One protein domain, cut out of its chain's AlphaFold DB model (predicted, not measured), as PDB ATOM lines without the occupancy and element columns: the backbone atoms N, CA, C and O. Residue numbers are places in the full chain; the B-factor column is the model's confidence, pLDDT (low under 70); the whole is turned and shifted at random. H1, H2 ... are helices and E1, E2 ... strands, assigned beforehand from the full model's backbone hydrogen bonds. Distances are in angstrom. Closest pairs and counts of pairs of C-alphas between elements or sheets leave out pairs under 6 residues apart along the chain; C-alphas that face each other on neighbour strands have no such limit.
ATOM      1  N   THR A  20      67.730 163.164  16.534       91.81
ATOM      2  CA  THR A  20      67.127 161.924  17.030       91.81
ATOM      3  C   THR A  20      68.217 160.888  17.308       91.81
ATOM      4  O   THR A  20      68.785 160.297  16.389       91.81
ATOM      5  N   TYR A  21      68.510 160.646  18.583       90.31
ATOM      6  CA  TYR A  21      69.413 159.595  19.040       90.31
ATOM      7  C   TYR A  21      68.645 158.292  19.244       90.31
ATOM      8  O   TYR A  21      67.764 158.195  20.099       90.31
ATOM      9  N   ARG A  22      68.994 157.263  18.470       90.25
ATOM     10  CA  ARG A  22      68.378 155.934  18.557       90.25
ATOM     11  C   ARG A  22      69.133 155.048  19.543       90.25
ATOM     12  O   ARG A  22      70.359 154.973  19.498       90.25
ATOM     13  N   GLY A  23      68.411 154.341  20.405       88.00
ATOM     14  CA  GLY A  23      68.968 153.363  21.334       88.00
ATOM     15  C   GLY A  23      68.215 152.037  21.319       88.00
ATOM     16  O   GLY A  23      67.073 151.954  20.884       88.00
ATOM     17  N   ASN A  24      68.868 150.963  21.758       86.19
ATOM     18  CA  ASN A  24      68.261 149.629  21.836       86.19
ATOM     19  C   ASN A  24      68.939 148.735  22.880       86.19
ATOM     20  O   ASN A  24      70.065 149.006  23.287       86.19
ATOM     21  N   CYS A  25      68.307 147.632  23.284       80.56
ATOM     22  CA  CYS A  25      69.026 146.557  23.979       80.56
ATOM     23  C   CYS A  25      69.950 145.787  23.006       80.56
ATOM     24  O   CYS A  25      69.808 145.895  21.787       80.56
ATOM     25  N   HIS A  26      70.890 144.983  23.523       78.69
ATOM     26  CA  HIS A  26      71.887 144.284  22.690       78.69
ATOM     27  C   HIS A  26      71.265 143.352  21.629       78.69
ATOM     28  O   HIS A  26      71.781 143.262  20.519       78.69
ATOM     29  N   CYS A  27      70.138 142.702  21.939       78.69
ATOM     30  CA  CYS A  27      69.398 141.844  21.006       78.69
ATOM     31  C   CYS A  27      68.385 142.594  20.116       78.69
ATOM     32  O   CYS A  27      67.713 141.967  19.302       78.69
ATOM     33  N   GLY A  28      68.225 143.915  20.267       83.62
ATOM     34  CA  GLY A  28      67.267 144.702  19.481       83.62
ATOM     35  C   GLY A  28      65.791 144.326  19.689       83.62
ATOM     36  O   GLY A  28      64.967 144.606  18.815       83.62
ATOM     37  N   ALA A  29      65.445 143.680  20.808       85.19
ATOM     38  CA  ALA A  29      64.059 143.431  21.207       85.19
ATOM     39  C   ALA A  29      63.358 144.743  21.599       85.19
ATOM     40  O   ALA A  29      62.328 145.076  21.018       85.19
ATOM     41  N   PHE A  30      63.987 145.516  22.492       87.50
ATOM     42  CA  PHE A  30      63.587 146.871  22.868       87.50
ATOM     43  C   PHE A  30      64.395 147.912  22.079       87.50
ATOM     44  O   PHE A  30      65.625 147.810  22.005       87.50
ATOM     45  N   VAL A  31      63.722 148.914  21.509       89.25
ATOM     46  CA  VAL A  31      64.309 150.035  20.751       89.25
ATOM     47  C   VAL A  31      63.580 151.320  21.134       89.25
ATOM     48  O   VAL A  31      62.356 151.323  21.208       89.25
ATOM     49  N   TYR A  32      64.311 152.415  21.320       89.56
ATOM     50  CA  TYR A  32      63.773 153.744  21.603       89.56
ATOM     51  C   TYR A  32      64.505 154.827  20.806       89.56
ATOM     52  O   TYR A  32      65.601 154.613  20.283       89.56
ATOM     53  N   GLU A  33      63.907 156.008  20.751       91.69
ATOM     54  CA  GLU A  33      64.461 157.233  20.187       91.69
ATOM     55  C   GLU A  33      64.334 158.362  21.215       91.69
ATOM     56  O   GLU A  33      63.349 158.436  21.951       91.69
ATOM     57  N   ALA A  34      65.350 159.218  21.287       90.62
ATOM     58  CA  ALA A  34      65.359 160.418  22.114       90.62
ATOM     59  C   ALA A  34      65.785 161.621  21.267       90.62
ATOM     60  O   ALA A  34      66.806 161.567  20.583       90.62
ATOM     61  N   GLU A  35      65.020 162.705  21.310       91.19
ATOM     62  CA  GLU A  35      65.395 163.974  20.687       91.19
ATOM     63  C   GLU A  35      66.229 164.794  21.671       91.19
ATOM     64  O   GLU A  35      65.775 165.119  22.765       91.19
ATOM     65  N   LEU A  36      67.462 165.117  21.286       89.81
ATOM     66  CA  LEU A  36      68.414 165.872  22.099       89.81
ATOM     67  C   LEU A  36      69.188 166.853  21.209       89.81
ATOM     68  O   LEU A  36      69.428 166.542  20.040       89.81
ATOM     69  N   PRO A  37      69.671 167.987  21.744       88.94
ATOM     70  CA  PRO A  37      70.799 168.702  21.154       88.94
ATOM     71  C   PRO A  37      72.016 167.779  20.984       88.94
ATOM     72  O   PRO A  37      72.048 166.651  21.481       88.94
ATOM     73  N   GLU A  38      73.062 168.249  20.307       88.50
ATOM     74  CA  GLU A  38      74.291 167.460  20.186       88.50
ATOM     75  C   GLU A  38      74.875 167.135  21.573       88.50
ATOM     76  O   GLU A  38      75.264 168.036  22.320       88.50
ATOM     77  N   ILE A  39      74.938 165.841  21.911       87.94
ATOM     78  CA  ILE A  39      75.414 165.358  23.214       87.94
ATOM     79  C   ILE A  39      76.916 165.649  23.341       87.94
ATOM     80  O   ILE A  39      77.759 164.852  22.941       87.94
ATOM     81  N   LYS A  40      77.234 166.820  23.899       87.69
ATOM     82  CA  LYS A  40      78.597 167.286  24.219       87.69
ATOM     83  C   LYS A  40      79.026 166.875  25.632       87.69
ATOM     84  O   LYS A  40      80.206 166.650  25.883       87.69
ATOM     85  N   SER A  41      78.060 166.763  26.546       89.00
ATOM     86  CA  SER A  41      78.281 166.469  27.963       89.00
ATOM     87  C   SER A  41      77.231 165.526  28.533       89.00
ATOM     88  O   SER A  41      76.082 165.557  28.096       89.00
ATOM     89  N   VAL A  42      77.607 164.763  29.554       89.75
ATOM     90  CA  VAL A  42      76.758 163.789  30.254       89.75
ATOM     91  C   VAL A  42      76.956 163.887  31.759       89.75
ATOM     92  O   VAL A  42      78.043 164.233  32.219       89.75
ATOM     93  N   PHE A  43      75.929 163.547  32.534       89.19
ATOM     94  CA  PHE A  43      76.043 163.478  33.989       89.19
ATOM     95  C   PHE A  43      76.570 162.104  34.417       89.19
ATOM     96  O   PHE A  43      75.987 161.075  34.067       89.19
ATOM     97  N   GLU A  44      77.664 162.078  35.179       89.19
ATOM     98  CA  GLU A  44      78.194 160.864  35.807       89.19
ATOM     99  C   GLU A  44      77.812 160.863  37.289       89.19
ATOM    100  O   GLU A  44      78.201 161.744  38.055       89.19
ATOM    101  N   CYS A  45      76.983 159.893  37.674       88.19
ATOM    102  CA  CYS A  45      76.392 159.816  39.005       88.19
ATOM    103  C   CYS A  45      77.218 158.896  39.912       88.19
ATOM    104  O   CYS A  45      77.422 157.727  39.583       88.19
ATOM    105  N   ASN A  46      77.639 159.403  41.072       88.56
ATOM    106  CA  ASN A  46      78.441 158.651  42.045       88.56
ATOM    107  C   ASN A  46      77.641 157.646  42.900       88.56
ATOM    108  O   ASN A  46      78.234 156.965  43.732       88.56
ATOM    109  N   CYS A  47      76.314 157.532  42.738       88.94
ATOM    110  CA  CYS A  47      75.543 156.561  43.516       88.94
ATOM    111  C   CYS A  47      75.940 155.120  43.150       88.94
ATOM    112  O   CYS A  47      76.300 154.818  42.008       88.94
ATOM    113  N   SER A  48      75.853 154.212  44.119       89.19
ATOM    114  CA  SER A  48      76.422 152.860  44.045       89.19
ATOM    115  C   SER A  48      75.989 152.054  42.816       89.19
ATOM    116  O   SER A  48      76.823 151.387  42.204       89.19
ATOM    117  N   ILE A  49      74.722 152.134  42.389       88.75
ATOM    118  CA  ILE A  49      74.250 151.450  41.171       88.75
ATOM    119  C   ILE A  49      74.831 152.074  39.890       88.75
ATOM    120  O   ILE A  49      75.157 151.344  38.954       88.75
ATOM    121  N   CYS A  50      74.980 153.404  39.835       87.75
ATOM    122  CA  CYS A  50      75.512 154.107  38.667       87.75
ATOM    123  C   CYS A  50      77.016 153.874  38.541       87.75
ATOM    124  O   CYS A  50      77.485 153.584  37.440       87.75
ATOM    125  N   HIS A  51      77.739 153.881  39.667       89.62
ATOM    126  CA  HIS A  51      79.144 153.497  39.723       89.62
ATOM    127  C   HIS A  51      79.351 152.044  39.269       89.62
ATOM    128  O   HIS A  51      80.089 151.807  38.309       89.62
ATOM    129  N   LYS A  52      78.635 151.082  39.878       91.06
ATOM    130  CA  LYS A  52      78.750 149.642  39.574       91.06
ATOM    131  C   LYS A  52      78.355 149.286  38.126       91.06
ATOM    132  O   LYS A  52      78.847 148.291  37.599       91.06
ATOM    133  N   LYS A  53      77.505 150.088  37.461       87.81
ATOM    134  CA  LYS A  53      77.075 149.895  36.053       87.81
ATOM    135  C   LYS A  53      77.697 150.854  35.020       87.81
ATOM    136  O   LYS A  53      77.353 150.767  33.841       87.81
ATOM    137  N   GLY A  54      78.551 151.797  35.427       87.50
ATOM    138  CA  GLY A  54      79.160 152.791  34.526       87.50
ATOM    139  C   GLY A  54      78.148 153.647  33.741       87.50
ATOM    140  O   GLY A  54      78.339 153.914  32.546       87.50
ATOM    141  N   TYR A  55      77.035 154.026  34.377       86.62
ATOM    142  CA  TYR A  55      75.961 154.790  33.730       86.62
ATOM    143  C   TYR A  55      76.337 156.266  33.549       86.62
ATOM    144  O   TYR A  55      76.752 156.937  34.492       86.62
ATOM    145  N   LEU A  56      76.124 156.772  32.331       86.19
ATOM    146  CA  LEU A  56      76.237 158.186  31.974       86.19
ATOM    147  C   LEU A  56      74.865 158.669  31.501       86.19
ATOM    148  O   LEU A  56      74.244 158.014  30.661       86.19
ATOM    149  N   TRP A  57      74.396 159.789  32.046       85.69
ATOM    150  CA  TRP A  57      73.019 160.252  31.893       85.69
ATOM    151  C   TRP A  57      72.896 161.472  30.978       85.69
ATOM    152  O   TRP A  57      73.702 162.404  31.030       85.69
ATOM    153  N   VAL A  58      71.823 161.472  30.188       86.69
ATOM    154  CA  VAL A  58      71.295 162.617  29.436       86.69
ATOM    155  C   VAL A  58      69.794 162.705  29.691       86.69
ATOM    156  O   VAL A  58      69.136 161.677  29.858       86.69
ATOM    157  N   PHE A  59      69.255 163.920  29.712       86.44
ATOM    158  CA  PHE A  59      67.850 164.181  30.018       86.44
ATOM    159  C   PHE A  59      67.212 164.899  28.817       86.44
ATOM    160  O   PHE A  59      67.516 166.069  28.605       86.44
ATOM    161  N   PRO A  60      66.386 164.217  27.996       81.44
ATOM    162  CA  PRO A  60      65.834 164.796  26.765       81.44
ATOM    163  C   PRO A  60      64.691 165.795  27.002       81.44
ATOM    164  O   PRO A  60      64.366 166.567  26.109       81.44
ATOM    165  N   GLY A  61      64.095 165.800  28.199       78.75
ATOM    166  CA  GLY A  61      62.879 166.559  28.500       78.75
ATOM    167  C   GLY A  61      61.599 165.772  28.205       78.75
ATOM    168  O   GLY A  61      61.632 164.645  27.703       78.75
ATOM    169  N   GLU A  62      60.456 166.354  28.563       81.12
ATOM    170  CA  GLU A  62      59.142 165.732  28.379       81.12
ATOM    171  C   GLU A  62      58.757 165.651  26.894       81.12
ATOM    172  O   GLU A  62      59.135 166.496  26.085       81.12
ATOM    173  N   GLY A  63      58.053 164.585  26.500       84.06
ATOM    174  CA  GLY A  63      57.680 164.315  25.102       84.06
ATOM    175  C   GLY A  63      58.844 163.969  24.155       84.06
ATOM    176  O   GLY A  63      58.607 163.433  23.076       84.06
ATOM    177  N   LYS A  64      60.102 164.204  24.550       87.88
ATOM    178  CA  LYS A  64      61.309 163.985  23.731       87.88
ATOM    179  C   LYS A  64      61.903 162.571  23.823       87.88
ATOM    180  O   LYS A  64      63.028 162.345  23.384       87.88
ATOM    181  N   TYR A  65      61.156 161.608  24.361       88.50
ATOM    182  CA  TYR A  65      61.511 160.185  24.412       88.50
ATOM    183  C   TYR A  65      60.354 159.334  23.876       88.50
ATOM    184  O   TYR A  65      59.209 159.519  24.286       88.50
ATOM    185  N   ARG A  66      60.653 158.374  22.993       88.94
ATOM    186  CA  ARG A  66      59.671 157.467  22.382       88.94
ATOM    187  C   ARG A  66      60.209 156.041  22.312       88.94
ATOM    188  O   ARG A  66      61.294 155.818  21.781       88.94
ATOM    189  N   VAL A  67      59.419 155.062  22.748       89.62
ATOM    190  CA  VAL A  67      59.689 153.643  22.461       89.62
ATOM    191  C   VAL A  67      59.238 153.327  21.029       89.62
ATOM    192  O   VAL A  67      58.166 153.737  20.598       89.62
ATOM    193  N   VAL A  68      60.095 152.640  20.276       90.19
ATOM    194  CA  VAL A  68      59.951 152.349  18.835       90.19
ATOM    195  C   VAL A  68      59.674 150.864  18.590       90.19
ATOM    196  O   VAL A  68      59.081 150.497  17.579       90.19
ATOM    197  N   LYS A  69      60.127 149.991  19.497       90.31
ATOM    198  CA  LYS A  69      59.889 148.544  19.463       90.31
ATOM    199  C   LYS A  69      59.989 147.968  20.875       90.31
ATOM    200  O   LYS A  69      60.899 148.346  21.613       90.31
ATOM    201  N   GLY A  70      59.116 147.014  21.196       86.31
ATOM    202  CA  GLY A  70      58.924 146.520  22.561       86.31
ATOM    203  C   GLY A  70      58.094 147.503  23.387       86.31
ATOM    204  O   GLY A  70      57.826 148.615  22.937       86.31
ATOM    205  N   GLY A  71      57.683 147.084  24.579       81.19
ATOM    206  CA  GLY A  71      57.049 147.952  25.569       81.19
ATOM    207  C   GLY A  71      57.920 148.095  26.814       81.19
ATOM    208  O   GLY A  71      58.899 147.364  27.006       81.19
ATOM    209  N   ASP A  72      57.617 149.088  27.639       74.94
ATOM    210  CA  ASP A  72      58.465 149.493  28.763       74.94
ATOM    211  C   ASP A  72      58.407 148.499  29.947       74.94
ATOM    212  O   ASP A  72      59.317 148.470  30.782       74.94
ATOM    213  N   GLU A  73      57.382 147.638  29.936       78.56
ATOM    214  CA  GLU A  73      57.152 146.438  30.750       78.56
ATOM    215  C   GLU A  73      57.986 145.215  30.318       78.56
ATOM    216  O   GLU A  73      58.231 144.326  31.130       78.56
ATOM    217  N   THR A  74      58.504 145.181  29.081       74.06
ATOM    218  CA  THR A  74      59.439 144.121  28.633       74.06
ATOM    219  C   THR A  74      60.848 144.256  29.226       74.06
ATOM    220  O   THR A  74      61.708 143.402  28.997       74.06
ATOM    221  N   LEU A  75      61.111 145.326  29.984       76.56
ATOM    222  CA  LEU A  75      62.402 145.611  30.602       76.56
ATOM    223  C   LEU A  75      62.376 145.329  32.106       76.56
ATOM    224  O   LEU A  75      61.646 145.975  32.855       76.56
ATOM    225  N   THR A  76      63.269 144.453  32.573       73.50
ATOM    226  CA  THR A  76      63.525 144.259  34.007       73.50
ATOM    227  C   THR A  76      64.035 145.562  34.633       73.50
ATOM    228  O   THR A  76      65.178 145.970  34.414       73.50
ATOM    229  N   GLY A  77      63.176 146.234  35.396       75.00
ATOM    230  CA  GLY A  77      63.528 147.426  36.161       75.00
ATOM    231  C   GLY A  77      64.143 147.083  37.517       75.00
ATOM    232  O   GLY A  77      63.750 146.114  38.157       75.00
ATOM    233  N   TYR A  78      65.071 147.921  37.984       80.31
ATOM    234  CA  TYR A  78      65.549 147.906  39.367       80.31
ATOM    235  C   TYR A  78      65.420 149.304  39.983       80.31
ATOM    236  O   TYR A  78      65.780 150.300  39.346       80.31
ATOM    237  N   THR A  79      64.904 149.361  41.212       79.25
ATOM    238  CA  THR A  79      64.678 150.575  42.009       79.25
ATOM    239  C   THR A  79      65.268 150.397  43.410       79.25
ATOM    240  O   THR A  79      65.346 149.290  43.940       79.25
ATOM    241  N   PHE A  80      65.725 151.497  44.002       72.94
ATOM    242  CA  PHE A  80      66.394 151.564  45.305       72.94
ATOM    243  C   PHE A  80      66.258 152.995  45.856       72.94
ATOM    244  O   PHE A  80      65.738 153.876  45.158       72.94
ATOM    245  N   GLY A  81      66.697 153.230  47.097       69.25
ATOM    246  CA  GLY A  81      66.586 154.540  47.749       69.25
ATOM    247  C   GLY A  81      65.137 155.058  47.720       69.25
ATOM    248  O   GLY A  81      64.217 154.275  47.959       69.25
ATOM    249  N   PRO A  82      64.887 156.324  47.325       64.75
ATOM    250  CA  PRO A  82      63.535 156.885  47.207       64.75
ATOM    251  C   PRO A  82      62.601 156.224  46.171       64.75
ATOM    252  O   PRO A  82      61.485 156.702  45.989       64.75
ATOM    253  N   LYS A  83      63.044 155.195  45.429       68.38
ATOM    254  CA  LYS A  83      62.298 154.467  44.372       68.38
ATOM    255  C   LYS A  83      61.783 155.318  43.193       68.38
ATOM    256  O   LYS A  83      61.122 154.787  42.309       68.38
ATOM    257  N   LYS A  84      62.153 156.604  43.114       63.44
ATOM    258  CA  LYS A  84      61.741 157.552  42.054       63.44
ATOM    259  C   LYS A  84      62.424 157.350  40.688       63.44
ATOM    260  O   LYS A  84      62.033 158.011  39.734       63.44
ATOM    261  N   LEU A  85      63.446 156.492  40.577       63.66
ATOM    262  CA  LEU A  85      64.231 156.292  39.346       63.66
ATOM    263  C   LEU A  85      64.497 154.806  39.052       63.66
ATOM    264  O   LEU A  85      65.280 154.151  39.745       63.66
ATOM    265  N   THR A  86      63.914 154.292  37.968       63.41
ATOM    266  CA  THR A  86      64.138 152.921  37.480       63.41
ATOM    267  C   THR A  86      65.369 152.856  36.579       63.41
ATOM    268  O   THR A  86      65.450 153.542  35.564       63.41
ATOM    269  N   HIS A  87      66.338 152.008  36.926       59.78
ATOM    270  CA  HIS A  87      67.631 151.965  36.237       59.78
ATOM    271  C   HIS A  87      67.624 151.036  35.012       59.78
ATOM    272  O   HIS A  87      67.742 149.818  35.148       59.78
ATOM    273  N   LYS A  88      67.508 151.636  33.818       61.50
ATOM    274  CA  LYS A  88      67.469 150.970  32.499       61.50
ATOM    275  C   LYS A  88      68.803 151.107  31.737       61.50
ATOM    276  O   LYS A  88      69.638 151.945  32.061       61.50
ATOM    277  N   VAL A  89      69.027 150.236  30.747       54.88
ATOM    278  CA  VAL A  89      70.337 150.014  30.093       54.88
ATOM    279  C   VAL A  89      70.845 151.240  29.312       54.88
ATOM    280  O   VAL A  89      70.115 151.814  28.508       54.88
ATOM    281  N   ARG A  90      72.135 151.571  29.470       61.19
ATOM    282  CA  ARG A  90      72.906 152.547  28.668       61.19
ATOM    283  C   ARG A  90      72.943 152.082  27.205       61.19
ATOM    284  O   ARG A  90      73.628 151.112  26.887       61.19
ATOM    285  N   ALA A  91      72.149 152.704  26.329       68.94
ATOM    286  CA  ALA A  91      71.714 152.037  25.095       68.94
ATOM    287  C   ALA A  91      71.723 152.859  23.791       68.94
ATOM    288  O   ALA A  91      71.451 152.269  22.740       68.94
ATOM    289  N   MET A  92      72.040 154.159  23.823       79.44
ATOM    290  CA  MET A  92      72.142 154.997  22.615       79.44
ATOM    291  C   MET A  92      73.286 154.543  21.699       79.44
ATOM    292  O   MET A  92      74.360 154.177  22.170       79.44
ATOM    293  N   GLN A  93      73.054 154.578  20.388       78.94
ATOM    294  CA  GLN A  93      74.035 154.241  19.354       78.94
ATOM    295  C   GLN A  93      74.705 155.502  18.789       78.94
ATOM    296  O   GLN A  93      74.131 156.588  18.827       78.94
ATOM    297  N   GLY A  94      75.909 155.358  18.226       74.19
ATOM    298  CA  GLY A  94      76.616 156.452  17.540       74.19
ATOM    299  C   GLY A  94      77.183 157.547  18.454       74.19
ATOM    300  O   GLY A  94      77.685 158.552  17.956       74.19
ATOM    301  N   VAL A  95      77.128 157.362  19.776       79.25
ATOM    302  CA  VAL A  95      77.668 158.290  20.776       79.25
ATOM    303  C   VAL A  95      78.997 157.739  21.295       79.25
ATOM    304  O   VAL A  95      79.008 156.756  22.028       79.25
ATOM    305  N   ASP A  96      80.118 158.371  20.942       77.06
ATOM    306  CA  ASP A  96      81.436 158.002  21.477       77.06
ATOM    307  C   ASP A  96      81.568 158.480  22.928       77.06
ATOM    308  O   ASP A  96      81.862 159.650  23.192       77.06
ATOM    309  N   THR A  97      81.373 157.569  23.885       77.81
ATOM    310  CA  THR A  97      81.329 157.922  25.311       77.81
ATOM    311  C   THR A  97      82.696 158.220  25.952       77.81
ATOM    312  O   THR A  97      82.779 158.410  27.169       77.81
ATOM    313  N   SER A  98      83.765 158.320  25.147       71.12
ATOM    314  CA  SER A  98      85.071 158.862  25.555       71.12
ATOM    315  C   SER A  98      85.273 160.342  25.219       71.12
ATOM    316  O   SER A  98      86.121 160.988  25.826       71.12
ATOM    317  N   LYS A  99      84.490 160.896  24.285       74.88
ATOM    318  CA  LYS A  99      84.595 162.300  23.842       74.88
ATOM    319  C   LYS A  99      83.682 163.263  24.613       74.88
ATOM    320  O   LYS A  99      83.690 164.457  24.330       74.88
ATOM    321  N   LEU A 100      82.882 162.747  25.547       83.19
ATOM    322  CA  LEU A 100      81.867 163.506  26.278       83.19
ATOM    323  C   LEU A 100      82.457 164.138  27.540       83.19
ATOM    324  O   LEU A 100      83.105 163.456  28.333       83.19
ATOM    325  N   GLU A 101      82.161 165.416  27.760       88.31
ATOM    326  CA  GLU A 101      82.413 166.086  29.038       88.31
ATOM    327  C   GLU A 101      81.601 165.393  30.150       88.31
ATOM    328  O   GLU A 101      80.386 165.216  30.027       88.31
ATOM    329  N   ARG A 102      82.261 165.002  31.243       88.56
ATOM    330  CA  ARG A 102      81.632 164.318  32.382       88.56
ATOM    331  C   ARG A 102      81.330 165.326  33.480       88.56
ATOM    332  O   ARG A 102      82.240 165.830  34.131       88.56
ATOM    333  N   LYS A 103      80.047 165.617  33.678       89.88
ATOM    334  CA  LYS A 103      79.552 166.504  34.733       89.88
ATOM    335  C   LYS A 103      79.277 165.663  35.986       89.88
ATOM    336  O   LYS A 103      78.382 164.815  35.934       89.88
ATOM    337  N   PRO A 104      80.040 165.828  37.080       90.19
ATOM    338  CA  PRO A 104      79.857 165.016  38.277       90.19
ATOM    339  C   PRO A 104      78.507 165.325  38.927       90.19
ATOM    340  O   PRO A 104      78.113 166.483  39.055       90.19
ATOM    341  N   PHE A 105      77.799 164.282  39.351       88.81
ATOM    342  CA  PHE A 105      76.509 164.391  40.022       88.81
ATOM    343  C   PHE A 105      76.521 163.582  41.322       88.81
ATOM    344  O   PHE A 105      76.692 162.359  41.302       88.81
ATOM    345  N   ASN A 106      76.328 164.262  42.457       87.19
ATOM    346  CA  ASN A 106      76.352 163.641  43.783       87.19
ATOM    347  C   ASN A 106      75.020 162.941  44.119       87.19
ATOM    348  O   ASN A 106      74.299 163.335  45.033       87.19
ATOM    349  N   GLY A 107      74.683 161.899  43.361       83.88
ATOM    350  CA  GLY A 107      73.514 161.062  43.626       83.88
ATOM    351  C   GLY A 107      73.633 160.204  44.889       83.88
ATOM    352  O   GLY A 107      72.616 159.713  45.367       83.88
ATOM    353  N   ALA A 108      74.833 160.030  45.449       85.06
ATOM    354  CA  ALA A 108      75.035 159.376  46.743       85.06
ATOM    355  C   ALA A 108      74.446 160.181  47.921       85.06
ATOM    356  O   ALA A 108      74.108 159.593  48.941       85.06
ATOM    357  N   ALA A 109      74.259 161.497  47.763       85.38
ATOM    358  CA  ALA A 109      73.572 162.353  48.734       85.38
ATOM    359  C   ALA A 109      72.032 162.382  48.573       85.38
ATOM    360  O   ALA A 109      71.355 163.140  49.266       85.38
ATOM    361  N   LEU A 110      71.452 161.601  47.647       79.81
ATOM    362  CA  LEU A 110      70.010 161.604  47.359       79.81
ATOM    363  C   LEU A 110      69.271 160.451  48.051       79.81
ATOM    364  O   LEU A 110      68.785 159.517  47.409       79.81
TER     365      LEU A 110
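What this domain is: This is residues 20 to 110 of the 795 residues of the protein "Mitochondrial carnitine/acylcarnitine carrier protein" of Purpureocillium lilacinum (UniProt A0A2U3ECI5). Little regular structure: two small sheets, E1, E2, E4 and E3, E5, stand apart at opposite ends of a loop-rich domain, with short H1 following E3. The printed 91 residues hold one named helix and five strands, in order E1 E2 E3 H1 E4 E5, mostly strand, with 32 residues in named elements. Sheet E1 - E2 - E4 is antiparallel, E3 - E5 parallel. The whole is compact, radius of gyration of the C-alphas 13.4 A, spanning 35 by 29 by 25 A.

Where its parts are: E1, residues 20 to 24, starts at C-alpha 20 (67.127, 161.924, 17.030); E2, residues 31 to 36, spans 16.4 A from first to last C-alpha; then come E3, residues 41 to 45, H1, residues 48 to 53, E4, residues 65 to 69, and E5, residues 101 to 105, which ends at C-alpha 105 (76.509, 164.391, 40.022).

How they stand to each other: Hairpin E1 and E2 has N 21 and O 34 at 2.8 A; E2 and E4, N 33 and O 66, 2.8 A; E3 and E5, N 42 and O 101, 2.9 A. In H1 every O i to N i+4 pair is within hydrogen-bond range.

The domain as a whole: The printed part has no cut. Links H1 to E4 and E4 to E5 are long. Residues 81 to 91 have pLDDT under 70.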